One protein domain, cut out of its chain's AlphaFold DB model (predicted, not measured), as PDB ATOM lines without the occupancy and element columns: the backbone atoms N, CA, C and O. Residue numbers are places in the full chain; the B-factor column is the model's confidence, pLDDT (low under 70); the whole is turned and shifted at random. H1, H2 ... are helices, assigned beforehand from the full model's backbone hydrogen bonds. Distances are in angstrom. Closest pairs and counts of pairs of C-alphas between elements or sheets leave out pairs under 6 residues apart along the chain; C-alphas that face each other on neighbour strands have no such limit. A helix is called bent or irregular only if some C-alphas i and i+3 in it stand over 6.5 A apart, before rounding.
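This is residues 32 to 188 of the 191 residues of an uncharacterized protein of Kordiimonas lacus (UniProt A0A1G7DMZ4). A helical hairpin of H2 and H3 makes the middle of this model, with H5 crossing it on one side and H7b, the second arm of the bent helix H7, crossing it on the other. The long helix H1 crosses H5, and its first residues, 32 to 42, stick out as a free arm; H6 and H7a pair beside the last residues of H2. The printed part has 157 residues with seven named helices, H1 to H7 in order, and no named strand, and its class is all helix. It is compact, with a radius of gyration of the C-alphas of 17.4 A, and spans 52 by 35 by 30 A.

H1, residues 32 to 61, begins at C-alpha 32 at (22.278, -40.753, 105.759) and is 43.8 A long. H2, residues 66 to 84, is 26.9 A long, and H3, residues 91 to 109, is 27.2 A long. H4 is residues 115 to 122. H5, residues 128 to 147, is 28.3 A long and begins at (36.295, -22.081, 111.320). H6 is residues 152 to 157. H7, residues 159 to 186, was assigned as one helix by its hydrogen bonds but is bent, with C-alphas 168 and 171 8.0 A apart. Its arms, H7a, residues 159 to 168, and H7b, residues 171 to 186, stand at a steep tilt of 63 degrees; C-alpha 186 is at (40.449, 4.118, 116.266).

H2 is the hub. It touches H3 in a hairpin at a shallow tilt of 34 degrees, only just short of steep; the closest C-alphas, of Met 71 and Ser 101, are 5.8 A apart. H2 touches H5 (Ala 75 and Ile 146, C-alphas 4.9 A) and H7b (Val 77 and Met 173, C-alphas 5.6 A). H3 touches H5 at a steep tilt of 69 degrees, only just short of perpendicular, the closest C-alphas being those of Thr 102 and Ser 138, 4.8 A. H1 touches H5 with residues 44 to 56 alone, at a steep tilt of 52 degrees; the closest C-alphas are those of Val 48 and Val 137, 5.1 A. H6 and H7a form a hairpin, with the C-alphas of Ala 155 and Thr 162 4.0 A apart. H4 touches no helix but is near H1 and H5. H5 and H7b are apart. The helix packing is mostly crossed, steeply tilted rather than side by side, but only just: 3 of 9 pairs are at a shallow tilt. Every O i to N i+4 pair is within hydrogen-bond range in H1, H3, H4, H5, H6 and H7a; in H2 it is 13 of 15 and in H7b 11 of 12.

The two C-alphas farthest apart, of Asp 32 and Ser 171, are 55.8 A apart. The printed part has no cut and no long link. The mean pLDDT of the printed part is 77.6; residues 103 to 131 are among those under 70.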
ATOM      1  N   ASP A  32      21.458 -40.809 104.535       70.50
ATOM      2  CA  ASP A  32      22.278 -40.753 105.759       70.50
ATOM      3  C   ASP A  32      23.062 -39.441 105.884       70.50
ATOM      4  O   ASP A  32      23.174 -38.874 106.973       70.50
ATOM      5  N   GLN A  33      23.574 -38.918 104.767       68.31
ATOM      6  CA  GLN A  33      24.244 -37.614 104.736       68.31
ATOM      7  C   GLN A  33      23.268 -36.472 105.066       68.31
ATOM      8  O   GLN A  33      23.618 -35.554 105.811       68.31
ATOM      9  N   THR A  34      22.029 -36.554 104.573       70.69
ATOM     10  CA  THR A  34      20.975 -35.561 104.839       70.69
ATOM     11  C   THR A  34      20.505 -35.600 106.295       70.69
ATOM     12  O   THR A  34      20.324 -34.561 106.924       70.69
ATOM     13  N   VAL A  35      20.340 -36.787 106.881       71.69
ATOM     14  CA  VAL A  35      19.945 -36.910 108.293       71.69
ATOM     15  C   VAL A  35      21.033 -36.354 109.216       71.69
ATOM     16  O   VAL A  35      20.723 -35.600 110.140       71.69
ATOM     17  N   ARG A  36      22.310 -36.646 108.937       67.06
ATOM     18  CA  ARG A  36      23.440 -36.097 109.705       67.06
ATOM     19  C   ARG A  36      23.543 -34.577 109.586       67.06
ATOM     20  O   ARG A  36      23.804 -33.914 110.589       67.06
ATOM     21  N   SER A  37      23.308 -34.010 108.401       72.06
ATOM     22  CA  SER A  37      23.339 -32.554 108.215       72.06
ATOM     23  C   SER A  37      22.194 -31.854 108.954       72.06
ATOM     24  O   SER A  37      22.425 -30.837 109.605       72.06
ATOM     25  N   ILE A  38      20.985 -32.427 108.955       74.44
ATOM     26  CA  ILE A  38      19.849 -31.905 109.729       74.44
ATOM     27  C   ILE A  38      20.135 -31.970 111.234       74.44
ATOM     28  O   ILE A  38      19.926 -30.984 111.938       74.44
ATOM     29  N   GLN A  39      20.641 -33.098 111.739       72.56
ATOM     30  CA  GLN A  39      20.996 -33.243 113.156       72.56
ATOM     31  C   GLN A  39      22.067 -32.234 113.584       72.56
ATOM     32  O   GLN A  39      21.951 -31.625 114.648       72.56
ATOM     33  N   TYR A  40      23.070 -32.001 112.733       72.25
ATOM     34  CA  TYR A  40      24.078 -30.968 112.954       72.25
ATOM     35  C   TYR A  40      23.461 -29.564 113.034       72.25
ATOM     36  O   TYR A  40      23.743 -28.819 113.973       72.25
ATOM     37  N   LEU A  41      22.574 -29.212 112.095       73.62
ATOM     38  CA  LEU A  41      21.892 -27.914 112.092       73.62
ATOM     39  C   LEU A  41      21.015 -27.716 113.333       73.62
ATOM     40  O   LEU A  41      21.027 -26.634 113.916       73.62
ATOM     41  N   LEU A  42      20.289 -28.752 113.758       76.06
ATOM     42  CA  LEU A  42      19.463 -28.705 114.966       76.06
ATOM     43  C   LEU A  42      20.317 -28.481 116.216       76.06
ATOM     44  O   LEU A  42      20.011 -27.584 117.002       76.06
ATOM     45  N   LYS A  43      21.422 -29.224 116.355       71.56
ATOM     46  CA  LYS A  43      22.351 -29.070 117.479       71.56
ATOM     47  C   LYS A  43      22.989 -27.679 117.497       71.56
ATOM     48  O   LYS A  43      23.043 -27.039 118.542       71.56
ATOM     49  N   ARG A  44      23.415 -27.164 116.339       74.19
ATOM     50  CA  ARG A  44      23.953 -25.799 116.222       74.19
ATOM     51  C   ARG A  44      22.913 -24.749 116.606       74.19
ATOM     52  O   ARG A  44      23.230 -23.838 117.359       74.19
ATOM     53  N   ALA A  45      21.674 -24.877 116.136       76.94
ATOM     54  CA  ALA A  45      20.608 -23.937 116.478       76.94
ATOM     55  C   ALA A  45      20.275 -23.945 117.981       76.94
ATOM     56  O   ALA A  45      20.006 -22.890 118.556       76.94
ATOM     57  N   GLU A  46      20.299 -25.116 118.620       76.25
ATOM     58  CA  GLU A  46      20.131 -25.254 120.069       76.25
ATOM     59  C   GLU A  46      21.261 -24.558 120.837       76.25
ATOM     60  O   GLU A  46      20.981 -23.720 121.698       76.25
ATOM     61  N   LEU A  47      22.518 -24.817 120.459       70.50
ATOM     62  CA  LEU A  47      23.690 -24.152 121.032       70.50
ATOM     63  C   LEU A  47      23.594 -22.632 120.895       70.50
ATOM     64  O   LEU A  47      23.715 -21.921 121.889       70.50
ATOM     65  N   VAL A  48      23.283 -22.127 119.696       77.94
ATOM     66  CA  VAL A  48      23.125 -20.685 119.467       77.94
ATOM     67  C   VAL A  48      22.096 -20.090 120.425       77.94
ATOM     68  O   VAL A  48      22.373 -19.060 121.035       77.94
ATOM     69  N   ARG A  49      20.933 -20.727 120.618       76.94
ATOM     70  CA  ARG A  49      19.906 -20.211 121.539       76.94
ATOM     71  C   ARG A  49      20.370 -20.195 122.990       76.94
ATOM     72  O   ARG A  49      20.197 -19.172 123.648       76.94
ATOM     73  N   MET A  50      20.927 -21.300 123.487       72.56
ATOM     74  CA  MET A  50      21.372 -21.392 124.883       72.56
ATOM     75  C   MET A  50      22.461 -20.362 125.182       72.56
ATOM     76  O   MET A  50      22.350 -19.605 126.147       72.56
ATOM     77  N   LEU A  51      23.465 -20.281 124.311       73.06
ATOM     78  CA  LEU A  51      24.580 -19.356 124.474       73.06
ATOM     79  C   LEU A  51      24.119 -17.902 124.374       73.06
ATOM     80  O   LEU A  51      24.483 -17.089 125.220       73.06
ATOM     81  N   SER A  52      23.238 -17.585 123.421       78.94
ATOM     82  CA  SER A  52      22.657 -16.239 123.306       78.94
ATOM     83  C   SER A  52      21.882 -15.845 124.563       78.94
ATOM     84  O   SER A  52      22.004 -14.714 125.028       78.94
ATOM     85  N   ALA A  53      21.112 -16.765 125.153       77.19
ATOM     86  CA  ALA A  53      20.386 -16.505 126.394       77.19
ATOM     87  C   ALA A  53      21.341 -16.192 127.556       77.19
ATOM     88  O   ALA A  53      21.128 -15.221 128.280       77.19
ATOM     89  N   GLN A  54      22.424 -16.957 127.695       70.19
ATOM     90  CA  GLN A  54      23.444 -16.705 128.715       70.19
ATOM     91  C   GLN A  54      24.168 -15.371 128.498       70.19
ATOM     92  O   GLN A  54      24.390 -14.634 129.456       70.19
ATOM     93  N   HIS A  55      24.470 -15.003 127.250       75.62
ATOM     94  CA  HIS A  55      25.061 -13.696 126.938       75.62
ATOM     95  C   HIS A  55      24.129 -12.550 127.315       75.62
ATOM     96  O   HIS A  55      24.569 -11.540 127.857       75.62
ATOM     97  N   LEU A  56      22.832 -12.695 127.043       79.62
ATOM     98  CA  LEU A  56      21.843 -11.689 127.410       79.62
ATOM     99  C   LEU A  56      21.750 -11.506 128.929       79.62
ATOM    100  O   LEU A  56      21.630 -10.365 129.369       79.62
ATOM    101  N   ILE A  57      21.857 -12.591 129.703       78.19
ATOM    102  CA  ILE A  57      21.946 -12.537 131.170       78.19
ATOM    103  C   ILE A  57      23.212 -11.788 131.590       78.19
ATOM    104  O   ILE A  57      23.112 -10.807 132.316       78.19
ATOM    105  N   TYR A  58      24.380 -12.166 131.057       75.50
ATOM    106  CA  TYR A  58      25.640 -11.482 131.364       75.50
ATOM    107  C   TYR A  58      25.561  -9.980 131.072       75.50
ATOM    108  O   TYR A  58      25.965  -9.164 131.895       75.50
ATOM    109  N   ILE A  59      24.999  -9.598 129.924       78.19
ATOM    110  CA  ILE A  59      24.812  -8.189 129.577       78.19
ATOM    111  C   ILE A  59      23.917  -7.486 130.596       78.19
ATOM    112  O   ILE A  59      24.194  -6.350 130.974       78.19
ATOM    113  N   ASP A  60      22.821  -8.127 131.001       80.75
ATOM    114  CA  ASP A  60      21.869  -7.545 131.940       80.75
ATOM    115  C   ASP A  60      22.455  -7.397 133.354       80.75
ATOM    116  O   ASP A  60      22.168  -6.395 134.012       80.75
ATOM    117  N   ASP A  61      23.338  -8.308 133.763       80.62
ATOM    118  CA  ASP A  61      24.046  -8.268 135.047       80.62
ATOM    119  C   ASP A  61      25.207  -7.257 135.075       80.62
ATOM    120  O   ASP A  61      25.670  -6.883 136.148       80.62
ATOM    121  N   ASN A  62      25.682  -6.802 133.910       76.31
ATOM    122  CA  ASN A  62      26.872  -5.951 133.774       76.31
ATOM    123  C   ASN A  62      26.579  -4.607 133.078       76.31
ATOM    124  O   ASN A  62      27.475  -4.002 132.489       76.31
ATOM    125  N   ARG A  63      25.320  -4.144 133.096       75.81
ATOM    126  CA  ARG A  63      24.841  -2.957 132.349       75.81
ATOM    127  C   ARG A  63      25.572  -1.647 132.647       75.81
ATOM    128  O   ARG A  63      25.416  -0.692 131.893       75.81
ATOM    129  N   ASP A  64      26.285  -1.585 133.759       79.56
ATOM    130  CA  ASP A  64      27.082  -0.454 134.224       79.56
ATOM    131  C   ASP A  64      28.466  -0.369 133.562       79.56
ATOM    132  O   ASP A  64      29.152   0.638 133.713       79.56
ATOM    133  N   LYS A  65      28.885  -1.398 132.816       77.19
ATOM    134  CA  LYS A  65      30.166  -1.397 132.109       77.19
ATOM    135  C   LYS A  65      30.078  -0.614 130.797       77.19
ATOM    136  O   LYS A  65      29.291  -0.960 129.914       77.19
ATOM    137  N   ASP A  66      30.971   0.365 130.629       71.94
ATOM    138  CA  ASP A  66      31.040   1.261 129.458       71.94
ATOM    139  C   ASP A  66      31.055   0.522 128.112       71.94
ATOM    140  O   ASP A  66      30.405   0.896 127.140       71.94
ATOM    141  N   GLU A  67      31.770  -0.591 128.062       68.06
ATOM    142  CA  GLU A  67      31.876  -1.486 126.912       68.06
ATOM    143  C   GLU A  67      30.543  -2.101 126.452       68.06
ATOM    144  O   GLU A  67      30.379  -2.386 125.266       68.06
ATOM    145  N   LEU A  68      29.563  -2.276 127.344       72.38
ATOM    146  CA  LEU A  68      28.231  -2.748 126.959       72.38
ATOM    147  C   LEU A  68      27.358  -1.627 126.387       72.38
ATOM    148  O   LEU A  68      26.423  -1.915 125.630       72.38
ATOM    149  N   HIS A  69      27.688  -0.359 126.661       78.62
ATOM    150  CA  HIS A  69      27.023   0.773 126.020       78.62
ATOM    151  C   HIS A  69      27.259   0.787 124.508       78.62
ATOM    152  O   HIS A  69      26.344   1.138 123.769       78.62
ATOM    153  N   LEU A  70      28.415   0.319 124.024       80.06
ATOM    154  CA  LEU A  70      28.695   0.226 122.584       80.06
ATOM    155  C   LEU A  70      27.708  -0.697 121.862       80.06
ATOM    156  O   LEU A  70      27.157  -0.329 120.824       80.06
ATOM    157  N   MET A  71      27.428  -1.871 122.431       81.69
ATOM    158  CA  MET A  71      26.444  -2.798 121.871       81.69
ATOM    159  C   MET A  71      25.029  -2.211 121.939       81.69
ATOM    160  O   MET A  71      24.249  -2.346 120.990       81.69
ATOM    161  N   ASP A  72      24.674  -1.564 123.051       84.62
ATOM    162  CA  ASP A  72      23.357  -0.954 123.182       84.62
ATOM    163  C   ASP A  72      23.149   0.184 122.171       84.62
ATOM    164  O   ASP A  72      22.085   0.271 121.545       84.62
ATOM    165  N   ASP A  73      24.174   0.994 121.947       89.06
ATOM    166  CA  ASP A  73      24.179   2.080 120.975       89.06
ATOM    167  C   ASP A  73      24.116   1.550 119.547       89.06
ATOM    168  O   ASP A  73      23.284   2.016 118.763       89.06
ATOM    169  N   ALA A  74      24.900   0.518 119.227       88.62
ATOM    170  CA  ALA A  74      24.855  -0.157 117.935       88.62
ATOM    171  C   ALA A  74      23.449  -0.697 117.638       88.62
ATOM    172  O   ALA A  74      22.886  -0.434 116.574       88.62
ATOM    173  N   ALA A  75      22.823  -1.381 118.599       89.69
ATOM    174  CA  ALA A  75      21.461  -1.882 118.444       89.69
ATOM    175  C   ALA A  75      20.414  -0.758 118.312       89.69
ATOM    176  O   ALA A  75      19.429  -0.934 117.597       89.69
ATOM    177  N   GLN A  76      20.584   0.393 118.974       90.31
ATOM    178  CA  GLN A  76      19.679   1.541 118.796       90.31
ATOM    179  C   GLN A  76      19.817   2.173 117.409       90.31
ATOM    180  O   GLN A  76      18.807   2.409 116.745       90.31
ATOM    181  N   VAL A  77      21.052   2.400 116.955       91.88
ATOM    182  CA  VAL A  77      21.340   2.971 115.633       91.88
ATOM    183  C   VAL A  77      20.833   2.052 114.523       91.88
ATOM    184  O   VAL A  77      20.190   2.525 113.587       91.88
ATOM    185  N   MET A  78      21.034   0.737 114.642       89.75
ATOM    186  CA  MET A  78      20.524  -0.221 113.658       89.75
ATOM    187  C   MET A  78      18.997  -0.325 113.658       89.75
ATOM    188  O   MET A  78      18.399  -0.348 112.584       89.75
ATOM    189  N   ALA A  79      18.346  -0.320 114.829       90.12
ATOM    190  CA  ALA A  79      16.883  -0.272 114.908       90.12
ATOM    191  C   ALA A  79      16.323   0.991 114.231       90.12
ATOM    192  O   ALA A  79      15.326   0.928 113.513       90.12
ATOM    193  N   PHE A  80      16.983   2.133 114.435       91.44
ATOM    194  CA  PHE A  80      16.614   3.384 113.789       91.44
ATOM    195  C   PHE A  80      16.813   3.339 112.275       91.44
ATOM    196  O   PHE A  80      15.903   3.701 111.534       91.44
ATOM    197  N   SER A  81      17.973   2.873 111.808       90.62
ATOM    198  CA  SER A  81      18.269   2.754 110.378       90.62
ATOM    199  C   SER A  81      17.261   1.848 109.660       90.62
ATOM    200  O   SER A  81      16.768   2.226 108.598       90.62
ATOM    201  N   LEU A  82      16.881   0.719 110.276       87.00
ATOM    202  CA  LEU A  82      15.905  -0.230 109.729       87.00
ATOM    203  C   LEU A  82      14.540   0.415 109.445       87.00
ATOM    204  O   LEU A  82      13.938   0.155 108.406       87.00
ATOM    205  N   VAL A  83      14.047   1.236 110.374       90.12
ATOM    206  CA  VAL A  83      12.707   1.838 110.298       90.12
ATOM    207  C   VAL A  83      12.717   3.128 109.490       90.12
ATOM    208  O   VAL A  83      11.863   3.343 108.637       90.12
ATOM    209  N   CYS A  84      13.661   4.015 109.789       90.38
ATOM    210  CA  CYS A  84      13.619   5.398 109.330       90.38
ATOM    211  C   CYS A  84      14.322   5.611 107.995       90.38
ATOM    212  O   CYS A  84      14.143   6.671 107.401       90.38
ATOM    213  N   GLN A  85      15.129   4.636 107.551       83.94
ATOM    214  CA  GLN A  85      15.860   4.666 106.281       83.94
ATOM    215  C   GLN A  85      16.602   5.997 106.056       83.94
ATOM    216  O   GLN A  85      16.632   6.537 104.951       83.94
ATOM    217  N   ASP A  86      17.175   6.556 107.128       83.44
ATOM    218  CA  ASP A  86      17.860   7.846 107.075       83.44
ATOM    219  C   ASP A  86      19.133   7.715 106.216       83.44
ATOM    220  O   ASP A  86      20.019   6.923 106.557       83.44
ATOM    221  N   PRO A  87      19.263   8.493 105.125       82.81
ATOM    222  CA  PRO A  87      20.390   8.387 104.200       82.81
ATOM    223  C   PRO A  87      21.722   8.852 104.807       82.81
ATOM    224  O   PRO A  87      22.769   8.658 104.198       82.81
ATOM    225  N   SER A  88      21.711   9.478 105.990       84.25
ATOM    226  CA  SER A  88      22.932   9.882 106.696       84.25
ATOM    227  C   SER A  88      23.678   8.723 107.362       84.25
ATOM    228  O   SER A  88      24.790   8.933 107.848       84.25
ATOM    229  N   PHE A  89      23.114   7.510 107.359       87.12
ATOM    230  CA  PHE A  89      23.811   6.310 107.808       87.12
ATOM    231  C   PHE A  89      24.325   5.504 106.628       87.12
ATOM    232  O   PHE A  89      23.562   4.857 105.913       87.12
ATOM    233  N   ASP A  90      25.644   5.520 106.453       88.06
ATOM    234  CA  ASP A  90      26.302   4.715 105.434       88.06
ATOM    235  C   ASP A  90      26.139   3.209 105.741       88.06
ATOM    236  O   ASP A  90      26.580   2.752 106.807       88.06
ATOM    237  N   PRO A  91      25.551   2.417 104.820       84.56
ATOM    238  CA  PRO A  91      25.365   0.981 105.006       84.56
ATOM    239  C   PRO A  91      26.669   0.214 105.242       84.56
ATOM    240  O   PRO A  91      26.679  -0.746 106.012       84.56
ATOM    241  N   ALA A  92      27.783   0.623 104.621       84.62
ATOM    242  CA  ALA A  92      29.063  -0.060 104.815       84.62
ATOM    243  C   ALA A  92      29.571   0.112 106.255       84.62
ATOM    244  O   ALA A  92      30.000  -0.852 106.895       84.62
ATOM    245  N   THR A  93      29.446   1.319 106.800       86.25
ATOM    246  CA  THR A  93      29.774   1.613 108.197       86.25
ATOM    247  C   THR A  93      28.832   0.902 109.169       86.25
ATOM    248  O   THR A  93      29.301   0.366 110.168       86.25
ATOM    249  N   LEU A  94      27.526   0.827 108.884       84.31
ATOM    250  CA  LEU A  94      26.580   0.060 109.706       84.31
ATOM    251  C   LEU A  94      26.920  -1.435 109.738       84.31
ATOM    252  O   LEU A  94      26.926  -2.036 110.810       84.31
ATOM    253  N   ASN A  95      27.272  -2.017 108.590       81.50
ATOM    254  CA  ASN A  95      27.733  -3.403 108.517       81.50
ATOM    255  C   ASN A  95      29.009  -3.614 109.339       81.50
ATOM    256  O   ASN A  95      29.131  -4.617 110.039       81.50
ATOM    257  N   LYS A  96      29.940  -2.654 109.305       83.75
ATOM    258  CA  LYS A  96      31.144  -2.690 110.140       83.75
ATOM    259  C   LYS A  96      30.806  -2.594 111.632       83.75
ATOM    260  O   LYS A  96      31.332  -3.381 112.406       83.75
ATOM    261  N   ILE A  97      29.914  -1.683 112.030       84.25
ATOM    262  CA  ILE A  97      29.426  -1.563 113.414       84.25
ATOM    263  C   ILE A  97      28.830  -2.898 113.877       84.25
ATOM    264  O   ILE A  97      29.156  -3.361 114.967       84.25
ATOM    265  N   ALA A  98      27.996  -3.537 113.054       80.12
ATOM    266  CA  ALA A  98      27.392  -4.829 113.367       80.12
ATOM    267  C   ALA A  98      28.439  -5.941 113.520       80.12
ATOM    268  O   ALA A  98      28.402  -6.675 114.506       80.12
ATOM    269  N   ALA A  99      29.384  -6.047 112.581       76.12
ATOM    270  CA  ALA A  99      30.457  -7.042 112.600       76.12
ATOM    271  C   ALA A  99      31.405  -6.866 113.800       76.12
ATOM    272  O   ALA A  99      31.771  -7.837 114.453       76.12
ATOM    273  N   GLU A 100      31.770  -5.629 114.132       78.06
ATOM    274  CA  GLU A 100      32.700  -5.369 115.231       78.06
ATOM    275  C   GLU A 100      32.010  -5.485 116.593       78.06
ATOM    276  O   GLU A 100      32.565  -6.063 117.520       78.06
ATOM    277  N   SER A 101      30.757  -5.028 116.709       76.25
ATOM    278  CA  SER A 101      29.967  -5.242 117.930       76.25
ATOM    279  C   SER A 101      29.762  -6.734 118.191       76.25
ATOM    280  O   SER A 101      29.850  -7.180 119.332       76.25
ATOM    281  N   THR A 102      29.519  -7.521 117.136       70.56
ATOM    282  CA  THR A 102      29.423  -8.977 117.277       70.56
ATOM    283  C   THR A 102      30.761  -9.605 117.660       70.56
ATOM    284  O   THR A 102      30.782 -10.453 118.547       70.56
ATOM    285  N   LEU A 103      31.883  -9.150 117.094       69.75
ATOM    286  CA  LEU A 103      33.218  -9.629 117.466       69.75
ATOM    287  C   LEU A 103      33.610  -9.274 118.912       69.75
ATOM    288  O   LEU A 103      34.189 -10.095 119.615       69.75
ATOM    289  N   GLN A 104      33.287  -8.076 119.393       69.25
ATOM    290  CA  GLN A 104      33.594  -7.689 120.773       69.25
ATOM    291  C   GLN A 104      32.807  -8.511 121.793       69.25
ATOM    292  O   GLN A 104      33.364  -8.921 122.810       69.25
ATOM    293  N   ILE A 105      31.526  -8.779 121.525       65.25
ATOM    294  CA  ILE A 105      30.709  -9.665 122.365       65.25
ATOM    295  C   ILE A 105      31.333 -11.060 122.391       65.25
ATOM    296  O   ILE A 105      31.565 -11.608 123.465       65.25
ATOM    297  N   ALA A 106      31.661 -11.587 121.215       64.19
ATOM    298  CA  ALA A 106      32.338 -12.861 121.039       64.19
ATOM    299  C   ALA A 106      33.633 -12.992 121.859       64.19
ATOM    300  O   ALA A 106      33.814 -13.975 122.574       64.19
ATOM    301  N   LEU A 107      34.512 -11.992 121.788       64.69
ATOM    302  CA  LEU A 107      35.790 -11.986 122.502       64.69
ATOM    303  C   LEU A 107      35.635 -11.811 124.014       64.69
ATOM    304  O   LEU A 107      36.461 -12.299 124.765       64.69
ATOM    305  N   LYS A 108      34.595 -11.121 124.487       63.38
ATOM    306  CA  LYS A 108      34.337 -10.966 125.934       63.38
ATOM    307  C   LYS A 108      33.787 -12.224 126.586       63.38
ATOM    308  O   LYS A 108      33.790 -12.356 127.807       63.38
ATOM    309  N   VAL A 109      33.252 -13.107 125.765       58.91
ATOM    310  CA  VAL A 109      32.707 -14.386 126.190       58.91
ATOM    311  C   VAL A 109      33.823 -15.416 126.327       58.91
ATOM    312  O   VAL A 109      33.768 -16.226 127.251       58.91
ATOM    313  N   GLU A 110      34.847 -15.321 125.476       55.00
ATOM    314  CA  GLU A 110      36.162 -15.946 125.638       55.00
ATOM    315  C   GLU A 110      36.849 -15.309 126.871       55.00
ATOM    316  O   GLU A 110      37.316 -14.176 126.832       55.00
ATOM    317  N   GLY A 111      36.793 -15.973 128.028       50.66
ATOM    318  CA  GLY A 111      37.234 -15.456 129.332       50.66
ATOM    319  C   GLY A 111      36.114 -15.210 130.353       50.66
ATOM    320  O   GLY A 111      36.393 -14.850 131.499       50.66
ATOM    321  N   SER A 112      34.844 -15.384 129.974       53.72
ATOM    322  CA  SER A 112      33.709 -15.285 130.907       53.72
ATOM    323  C   SER A 112      33.494 -16.605 131.672       53.72
ATOM    324  O   SER A 112      33.884 -17.657 131.175       53.72
ATOM    325  N   PRO A 113      32.782 -16.627 132.820       54.56
ATOM    326  CA  PRO A 113      32.394 -17.880 133.497       54.56
ATOM    327  C   PRO A 113      31.570 -18.835 132.616       54.56
ATOM    328  O   PRO A 113      31.348 -19.989 132.963       54.56
ATOM    329  N   ILE A 114      31.074 -18.328 131.487       51.91
ATOM    330  CA  ILE A 114      30.285 -19.054 130.499       51.91
ATOM    331  C   ILE A 114      31.202 -19.714 129.455       51.91
ATOM    332  O   ILE A 114      30.760 -20.620 128.759       51.91
ATOM    333  N   GLU A 115      32.478 -19.320 129.360       55.72
ATOM    334  CA  GLU A 115      33.472 -19.935 128.472       55.72
ATOM    335  C   GLU A 115      33.584 -21.439 128.711       55.72
ATOM    336  O   GLU A 115      33.649 -22.194 127.751       55.72
ATOM    337  N   GLU A 116      33.543 -21.879 129.968       53.91
ATOM    338  CA  GLU A 116      33.613 -23.295 130.329       53.91
ATOM    339  C   GLU A 116      32.374 -24.048 129.816       53.91
ATOM    340  O   GLU A 116      32.501 -25.057 129.131       53.91
ATOM    341  N   ALA A 117      31.175 -23.481 129.995       54.88
ATOM    342  CA  ALA A 117      29.930 -24.031 129.452       54.88
ATOM    343  C   ALA A 117      29.881 -23.998 127.913       54.88
ATOM    344  O   ALA A 117      29.308 -24.888 127.286       54.88
ATOM    345  N   ILE A 118      30.482 -22.980 127.293       54.78
ATOM    346  CA  ILE A 118      30.648 -22.866 125.841       54.78
ATOM    347  C   ILE A 118      31.619 -23.925 125.347       54.78
ATOM    348  O   ILE A 118      31.295 -24.623 124.398       54.78
ATOM    349  N   SER A 119      32.766 -24.083 125.997       55.56
ATOM    350  CA  SER A 119      33.798 -25.065 125.675       55.56
ATOM    351  C   SER A 119      33.269 -26.497 125.828       55.56
ATOM    352  O   SER A 119      33.431 -27.312 124.918       55.56
ATOM    353  N   ASP A 120      32.535 -26.776 126.908       57.97
ATOM    354  CA  ASP A 120      31.885 -28.065 127.172       57.97
ATOM    355  C   ASP A 120      30.777 -28.375 126.160       57.97
ATOM    356  O   ASP A 120      30.676 -29.494 125.649       57.97
ATOM    357  N   ALA A 121      29.945 -27.383 125.825       55.53
ATOM    358  CA  ALA A 121      28.877 -27.548 124.844       55.53
ATOM    359  C   ALA A 121      29.408 -27.611 123.399       55.53
ATOM    360  O   ALA A 121      28.791 -28.242 122.532       55.53
ATOM    361  N   MET A 122      30.553 -26.974 123.137       55.56
ATOM    362  CA  MET A 122      31.203 -26.951 121.834       55.56
ATOM    363  C   MET A 122      31.904 -28.265 121.496       55.56
ATOM    364  O   MET A 122      31.918 -28.626 120.318       55.56
ATOM    365  N   GLY A 123      32.461 -29.000 122.467       58.28
ATOM    366  CA  GLY A 123      33.341 -30.133 122.151       58.28
ATOM    367  C   GLY A 123      34.446 -29.727 121.158       58.28
ATOM    368  O   GLY A 123      34.731 -28.545 121.000       58.28
ATOM    369  N   GLU A 124      35.066 -30.674 120.449       53.88
ATOM    370  CA  GLU A 124      36.174 -30.427 119.499       53.88
ATOM    371  C   GLU A 124      35.809 -29.598 118.232       53.88
ATOM    372  O   GLU A 124      36.288 -29.880 117.133       53.88
ATOM    373  N   LEU A 125      34.965 -28.566 118.313       58.69
ATOM    374  CA  LEU A 125      34.800 -27.590 117.236       58.69
ATOM    375  C   LEU A 125      36.073 -26.740 117.126       58.69
ATOM    376  O   LEU A 125      36.259 -25.761 117.849       58.69
ATOM    377  N   GLN A 126      36.960 -27.118 116.207       57.41
ATOM    378  CA  GLN A 126      38.201 -26.395 115.939       57.41
ATOM    379  C   GLN A 126      38.083 -25.446 114.738       57.41
ATOM    380  O   GLN A 126      37.318 -25.657 113.797       57.41
ATOM    381  N   GLY A 127      38.883 -24.378 114.755       65.62
ATOM    382  CA  GLY A 127      39.046 -23.476 113.616       65.62
ATOM    383  C   GLY A 127      37.769 -22.726 113.219       65.62
ATOM    384  O   GLY A 127      37.205 -21.958 113.998       65.62
ATOM    385  N   LYS A 128      37.338 -22.898 111.964       66.19
ATOM    386  CA  LYS A 128      36.295 -22.081 111.320       66.19
ATOM    387  C   LYS A 128      34.899 -22.277 111.923       66.19
ATOM    388  O   LYS A 128      34.124 -21.320 111.977       66.19
ATOM    389  N   ASP A 129      34.576 -23.479 112.386       67.94
ATOM    390  CA  ASP A 129      33.237 -23.779 112.905       67.94
ATOM    391  C   ASP A 129      32.986 -23.102 114.258       67.94
ATOM    392  O   ASP A 129      31.896 -22.576 114.488       67.94
ATOM    393  N   ARG A 130      34.028 -22.988 115.093       68.25
ATOM    394  CA  ARG A 130      34.008 -22.192 116.332       68.25
ATOM    395  C   ARG A 130      33.720 -20.721 116.051       68.25
ATOM    396  O   ARG A 130      32.800 -20.156 116.633       68.25
ATOM    397  N   ILE A 131      34.461 -20.115 115.121       66.94
ATOM    398  CA  ILE A 131      34.273 -18.704 114.736       66.94
ATOM    399  C   ILE A 131      32.852 -18.473 114.207       66.94
ATOM    400  O   ILE A 131      32.214 -17.476 114.533       66.94
ATOM    401  N   THR A 132      32.334 -19.414 113.416       71.56
ATOM    402  CA  THR A 132      30.989 -19.306 112.841       71.56
ATOM    403  C   THR A 132      29.906 -19.386 113.923       71.56
ATOM    404  O   THR A 132      28.978 -18.583 113.914       71.56
ATOM    405  N   LEU A 133      30.034 -20.302 114.888       72.62
ATOM    406  CA  LEU A 133      29.106 -20.399 116.020       72.62
ATOM    407  C   LEU A 133      29.108 -19.122 116.870       72.62
ATOM    408  O   LEU A 133      28.053 -18.606 117.232       72.62
ATOM    409  N   ILE A 134      30.295 -18.594 117.155       71.12
ATOM    410  CA  ILE A 134      30.483 -17.349 117.899       71.12
ATOM    411  C   ILE A 134      29.808 -16.163 117.183       71.12
ATOM    412  O   ILE A 134      29.114 -15.357 117.814       71.12
ATOM    413  N   ALA A 135      29.960 -16.077 115.860       72.38
ATOM    414  CA  ALA A 135      29.296 -15.065 115.046       72.38
ATOM    415  C   ALA A 135      27.764 -15.215 115.069       72.38
ATOM    416  O   ALA A 135      27.058 -14.208 115.177       72.38
ATOM    417  N   ASP A 136      27.238 -16.445 115.023       77.31
ATOM    418  CA  ASP A 136      25.796 -16.704 115.117       77.31
ATOM    419  C   ASP A 136      25.220 -16.248 116.463       77.31
ATOM    420  O   ASP A 136      24.186 -15.579 116.495       77.31
ATOM    421  N   VAL A 137      25.884 -16.598 117.571       76.56
ATOM    422  CA  VAL A 137      25.471 -16.206 118.929       76.56
ATOM    423  C   VAL A 137      25.449 -14.688 119.053       76.56
ATOM    424  O   VAL A 137      24.439 -14.101 119.439       76.56
ATOM    425  N   SER A 138      26.534 -14.036 118.649       76.75
ATOM    426  CA  SER A 138      26.664 -12.585 118.750       76.75
ATOM    427  C   SER A 138      25.627 -11.860 117.889       76.75
ATOM    428  O   SER A 138      25.003 -10.895 118.337       76.75
ATOM    429  N   SER A 139      25.375 -12.360 116.676       80.69
ATOM    430  CA  SER A 139      24.330 -11.834 115.791       80.69
ATOM    431  C   SER A 139      22.942 -11.988 116.410       80.69
ATOM    432  O   SER A 139      22.131 -11.066 116.351       80.69
ATOM    433  N   ASN A 140      22.664 -13.127 117.050       83.69
ATOM    434  CA  ASN A 140      21.392 -13.376 117.723       83.69
ATOM    435  C   ASN A 140      21.179 -12.423 118.912       83.69
ATOM    436  O   ASN A 140      20.120 -11.803 119.021       83.69
ATOM    437  N   VAL A 141      22.206 -12.227 119.745       84.31
ATOM    438  CA  VAL A 141      22.195 -11.269 120.865       84.31
ATOM    439  C   VAL A 141      21.922  -9.846 120.372       84.31
ATOM    440  O   VAL A 141      21.047  -9.155 120.906       84.31
ATOM    441  N   LEU A 142      22.623  -9.418 119.322       84.19
ATOM    442  CA  LEU A 142      22.462  -8.094 118.730       84.19
ATOM    443  C   LEU A 142      21.047  -7.898 118.160       84.19
ATOM    444  O   LEU A 142      20.390  -6.899 118.462       84.19
ATOM    445  N   MET A 143      20.533  -8.886 117.422       85.75
ATOM    446  CA  MET A 143      19.162  -8.887 116.899       85.75
ATOM    447  C   MET A 143      18.110  -8.855 118.009       85.75
ATOM    448  O   MET A 143      17.113  -8.143 117.895       85.75
ATOM    449  N   PHE A 144      18.335  -9.569 119.112       88.38
ATOM    450  CA  PHE A 144      17.450  -9.519 120.270       88.38
ATOM    451  C   PHE A 144      17.420  -8.118 120.899       88.38
ATOM    452  O   PHE A 144      16.343  -7.598 121.209       88.38
ATOM    453  N   LYS A 145      18.579  -7.465 121.054       87.50
ATOM    454  CA  LYS A 145      18.663  -6.093 121.584       87.50
ATOM    455  C   LYS A 145      18.000  -5.074 120.651       87.50
ATOM    456  O   LYS A 145      17.318  -4.179 121.151       87.50
ATOM    457  N   ILE A 146      18.115  -5.240 119.328       87.50
ATOM    458  CA  ILE A 146      17.343  -4.470 118.334       87.50
ATOM    459  C   ILE A 146      15.840  -4.692 118.555       87.50
ATOM    460  O   ILE A 146      15.098  -3.736 118.765       87.50
ATOM    461  N   GLY A 147      15.387  -5.949 118.581       85.62
ATOM    462  CA  GLY A 147      13.967  -6.306 118.678       85.62
ATOM    463  C   GLY A 147      13.268  -5.805 119.947       85.62
ATOM    464  O   GLY A 147      12.061  -5.570 119.939       85.62
ATOM    465  N   ARG A 148      14.012  -5.585 121.037       87.00
ATOM    466  CA  ARG A 148      13.477  -5.064 122.305       87.00
ATOM    467  C   ARG A 148      13.448  -3.541 122.406       87.00
ATOM    468  O   ARG A 148      13.074  -3.015 123.459       87.00
ATOM    469  N   ARG A 149      13.836  -2.806 121.358       86.69
ATOM    470  CA  ARG A 149      13.803  -1.341 121.396       86.69
ATOM    471  C   ARG A 149      12.370  -0.834 121.518       86.69
ATOM    472  O   ARG A 149      11.477  -1.180 120.744       86.69
ATOM    473  N   ARG A 150      12.145   0.005 122.531       82.56
ATOM    474  CA  ARG A 150      10.835   0.594 122.810       82.56
ATOM    475  C   ARG A 150      10.356   1.374 121.587       82.56
ATOM    476  O   ARG A 150      11.082   2.209 121.067       82.56
ATOM    477  N   GLY A 151       9.122   1.114 121.166       83.38
ATOM    478  CA  GLY A 151       8.516   1.778 120.012       83.38
ATOM    479  C   GLY A 151       8.886   1.173 118.655       83.38
ATOM    480  O   GLY A 151       8.228   1.523 117.686       83.38
ATOM    481  N   LEU A 152       9.839   0.232 118.574       86.69
ATOM    482  CA  LEU A 152      10.198  -0.418 117.306       86.69
ATOM    483  C   LEU A 152       9.010  -1.177 116.701       86.69
ATOM    484  O   LEU A 152       8.734  -1.046 115.518       86.69
ATOM    485  N   PHE A 153       8.282  -1.943 117.514       85.88
ATOM    486  CA  PHE A 153       7.136  -2.716 117.031       85.88
ATOM    487  C   PHE A 153       5.994  -1.820 116.524       85.88
ATOM    488  O   PHE A 153       5.473  -2.047 115.441       85.88
ATOM    489  N   ASP A 154       5.656  -0.764 117.272       87.50
ATOM    490  CA  ASP A 154       4.666   0.244 116.852       87.50
ATOM    491  C   ASP A 154       5.090   0.930 115.545       87.50
ATOM    492  O   ASP A 154       4.272   1.156 114.653       87.50
ATOM    493  N   ALA A 155       6.392   1.199 115.406       89.50
ATOM    494  CA  ALA A 155       6.957   1.779 114.204       89.50
ATOM    495  C   ALA A 155       6.874   0.844 112.994       89.50
ATOM    496  O   ALA A 155       6.425   1.270 111.940       89.50
ATOM    497  N   LEU A 156       7.215  -0.435 113.152       87.94
ATOM    498  CA  LEU A 156       7.130  -1.420 112.070       87.94
ATOM    499  C   LEU A 156       5.695  -1.674 111.591       87.94
ATOM    500  O   LEU A 156       5.503  -2.091 110.453       87.94
ATOM    501  N   LEU A 157       4.698  -1.469 112.454       89.69
ATOM    502  CA  LEU A 157       3.304  -1.786 112.147       89.69
ATOM    503  C   LEU A 157       2.479  -0.607 111.636       89.69
ATOM    504  O   LEU A 157       1.419  -0.835 111.054       89.69
ATOM    505  N   THR A 158       2.896   0.637 111.887       91.12
ATOM    506  CA  THR A 158       2.074   1.810 111.564       91.12
ATOM    507  C   THR A 158       2.897   2.998 111.073       91.12
ATOM    508  O   THR A 158       3.971   3.301 111.599       91.12
ATOM    509  N   ASP A 159       2.334   3.756 110.130       89.38
ATOM    510  CA  ASP A 159       2.939   5.002 109.638       89.38
ATOM    511  C   ASP A 159       3.068   6.049 110.755       89.38
ATOM    512  O   ASP A 159       4.057   6.778 110.853       89.38
ATOM    513  N   PHE A 160       2.075   6.106 111.648       91.06
ATOM    514  CA  PHE A 160       2.093   7.000 112.802       91.06
ATOM    515  C   PHE A 160       3.192   6.623 113.808       91.06
ATOM    516  O   PHE A 160       3.915   7.500 114.293       91.06
ATOM    517  N   GLY A 161       3.346   5.329 114.092       89.88
ATOM    518  CA  GLY A 161       4.426   4.794 114.910       89.88
ATOM    519  C   GLY A 161       5.789   5.089 114.291       89.88
ATOM    520  O   GLY A 161       6.677   5.570 114.993       89.88
ATOM    521  N   THR A 162       5.933   4.903 112.971       92.56
ATOM    522  CA  THR A 162       7.153   5.240 112.219       92.56
ATOM    523  C   THR A 162       7.502   6.713 112.399       92.56
ATOM    524  O   THR A 162       8.594   7.043 112.865       92.56
ATOM    525  N   ALA A 163       6.559   7.617 112.125       90.94
ATOM    526  CA  ALA A 163       6.785   9.054 112.253       90.94
ATOM    527  C   ALA A 163       7.182   9.458 113.684       90.94
ATOM    528  O   ALA A 163       8.105  10.255 113.877       90.94
ATOM    529  N   ARG A 164       6.519   8.889 114.699       89.50
ATOM    530  CA  ARG A 164       6.829   9.138 116.114       89.50
ATOM    531  C   ARG A 164       8.222   8.634 116.487       89.50
ATOM    532  O   ARG A 164       8.972   9.368 117.128       89.50
ATOM    533  N   PHE A 165       8.554   7.406 116.101       90.44
ATOM    534  CA  PHE A 165       9.836   6.772 116.391       90.44
ATOM    535  C   PHE A 165      10.988   7.546 115.744       90.44
ATOM    536  O   PHE A 165      11.910   7.977 116.436       90.44
ATOM    537  N   CYS A 166      10.878   7.845 114.447       90.44
ATOM    538  CA  CYS A 166      11.911   8.566 113.709       90.44
ATOM    539  C   CYS A 166      12.103   9.996 114.219       90.44
ATOM    540  O   CYS A 166      13.234  10.429 114.444       90.44
ATOM    541  N   LYS A 167      11.013  10.728 114.490       89.31
ATOM    542  CA  LYS A 167      11.101  12.090 115.034       89.31
ATOM    543  C   LYS A 167      11.669  12.117 116.454       89.31
ATOM    544  O   LYS A 167      12.434  13.018 116.780       89.31
ATOM    545  N   GLY A 168      11.292  11.154 117.295       84.88
ATOM    546  CA  GLY A 168      11.736  11.088 118.688       84.88
ATOM    547  C   GLY A 168      13.207  10.706 118.852       84.88
ATOM    548  O   GLY A 168      13.804  11.031 119.874       84.88
ATOM    549  N   MET A 169      13.792  10.029 117.860       85.00
ATOM    550  CA  MET A 169      15.135   9.455 117.972       85.00
ATOM    551  C   MET A 169      16.194  10.110 117.071       85.00
ATOM    552  O   MET A 169      17.379   9.943 117.356       85.00
ATOM    553  N   SER A 170      15.830  10.875 116.033       81.19
ATOM    554  CA  SER A 170      16.783  11.262 114.970       81.19
ATOM    555  C   SER A 170      18.040  12.001 115.448       81.19
ATOM    556  O   SER A 170      19.151  11.629 115.070       81.19
ATOM    557  N   SER A 171      17.901  13.017 116.307       76.38
ATOM    558  CA  SER A 171      19.039  13.822 116.771       76.38
ATOM    559  C   SER A 171      20.005  13.013 117.639       76.38
ATOM    560  O   SER A 171      21.220  13.157 117.517       76.38
ATOM    561  N   ASN A 172      19.469  12.119 118.470       86.62
ATOM    562  CA  ASN A 172      20.250  11.251 119.344       86.62
ATOM    563  C   ASN A 172      20.975  10.160 118.536       86.62
ATOM    564  O   ASN A 172      22.155   9.898 118.753       86.62
ATOM    565  N   MET A 173      20.304   9.560 117.547       91.44
ATOM    566  CA  MET A 173      20.879   8.456 116.767       91.44
ATOM    567  C   MET A 173      22.031   8.895 115.871       91.44
ATOM    568  O   MET A 173      23.006   8.158 115.741       91.44
ATOM    569  N   ARG A 174      21.977  10.108 115.309       87.44
ATOM    570  CA  ARG A 174      23.099  10.628 114.519       87.44
ATOM    571  C   ARG A 174      24.363  10.812 115.357       87.44
ATOM    572  O   ARG A 174      25.438  10.421 114.910       87.44
ATOM    573  N   ALA A 175      24.234  11.350 116.570       89.25
ATOM    574  CA  ALA A 175      25.364  11.508 117.483       89.25
ATOM    575  C   ALA A 175      25.963  10.149 117.886       89.25
ATOM    576  O   ALA A 175      27.177   9.970 117.828       89.25
ATOM    577  N   ARG A 176      25.114   9.163 118.209       91.00
ATOM    578  CA  ARG A 176      25.563   7.798 118.534       91.00
ATOM    579  C   ARG A 176      26.256   7.117 117.366       91.00
ATOM    580  O   ARG A 176      27.323   6.545 117.547       91.00
ATOM    581  N   TYR A 177      25.698   7.219 116.161       91.56
ATOM    582  CA  TYR A 177      26.332   6.687 114.957       91.56
ATOM    583  C   TYR A 177      27.728   7.279 114.741       91.56
ATOM    584  O   TYR A 177      28.665   6.537 114.470       91.56
ATOM    585  N   GLN A 178      27.884   8.596 114.901       90.00
ATOM    586  CA  GLN A 178      29.183   9.255 114.770       90.00
ATOM    587  C   GLN A 178      30.173   8.796 115.847       90.00
ATOM    588  O   GLN A 178      31.325   8.520 115.520       90.00
ATOM    589  N   GLY A 179      29.722   8.663 117.098       88.88
ATOM    590  CA  GLY A 179      30.539   8.135 118.192       88.88
ATOM    591  C   GLY A 179      31.019   6.707 117.923       88.88
ATOM    592  O   GLY A 179      32.211   6.429 118.019       88.88
ATOM    593  N   LEU A 180      30.113   5.825 117.489       89.25
ATOM    594  CA  LEU A 180      30.447   4.455 117.095       89.25
ATOM    595  C   LEU A 180      31.421   4.440 115.912       89.25
ATOM    596  O   LEU A 180      32.453   3.779 115.967       89.25
ATOM    597  N   ALA A 181      31.135   5.194 114.849       87.88
ATOM    598  CA  ALA A 181      31.986   5.247 113.664       87.88
ATOM    599  C   ALA A 181      33.410   5.736 113.989       87.88
ATOM    600  O   ALA A 181      34.373   5.205 113.431       87.88
ATOM    601  N   ALA A 182      33.549   6.706 114.900       87.19
ATOM    602  CA  ALA A 182      34.842   7.182 115.385       87.19
ATOM    603  C   ALA A 182      35.574   6.104 116.199       87.19
ATOM    604  O   ALA A 182      36.697   5.746 115.849       87.19
ATOM    605  N   HIS A 183      34.908   5.508 117.191       84.44
ATOM    606  CA  HIS A 183      35.464   4.427 118.009       84.44
ATOM    607  C   HIS A 183      35.984   3.258 117.152       84.44
ATOM    608  O   HIS A 183      37.111   2.790 117.305       84.44
ATOM    609  N   PHE A 184      35.203   2.832 116.157       77.88
ATOM    610  CA  PHE A 184      35.591   1.752 115.246       77.88
ATOM    611  C   PHE A 184      36.664   2.143 114.225       77.88
ATOM    612  O   PHE A 184      37.224   1.267 113.558       77.88
ATOM    613  N   LYS A 185      36.931   3.435 114.036       80.38
ATOM    614  CA  LYS A 185      38.066   3.911 113.241       80.38
ATOM    615  C   LYS A 185      39.361   3.832 114.052       80.38
ATOM    616  O   LYS A 185      40.373   3.430 113.494       80.38
ATOM    617  N   GLU A 186      39.303   4.147 115.344       79.56
ATOM    618  CA  GLU A 186      40.449   4.118 116.266       79.56
ATOM    619  C   GLU A 186      40.947   2.699 116.570       79.56
ATOM    620  O   GLU A 186      42.138   2.497 116.773       79.56
ATOM    621  N   MET A 187      40.065   1.697 116.544       69.31
ATOM    622  CA  MET A 187      40.456   0.293 116.749       69.31
ATOM    623  C   MET A 187      41.113  -0.369 115.529       69.31
ATOM    624  O   MET A 187      41.530  -1.523 115.611       69.31
ATOM    625  N   GLN A 188      41.208   0.317 114.384       63.59
ATOM    626  CA  GLN A 188      41.950  -0.226 113.248       63.59
ATOM    627  C   GLN A 188      43.452  -0.028 113.473       63.59
ATOM    628  O   GLN A 188      43.865   1.109 113.693       63.59
TER     629      GLN A 188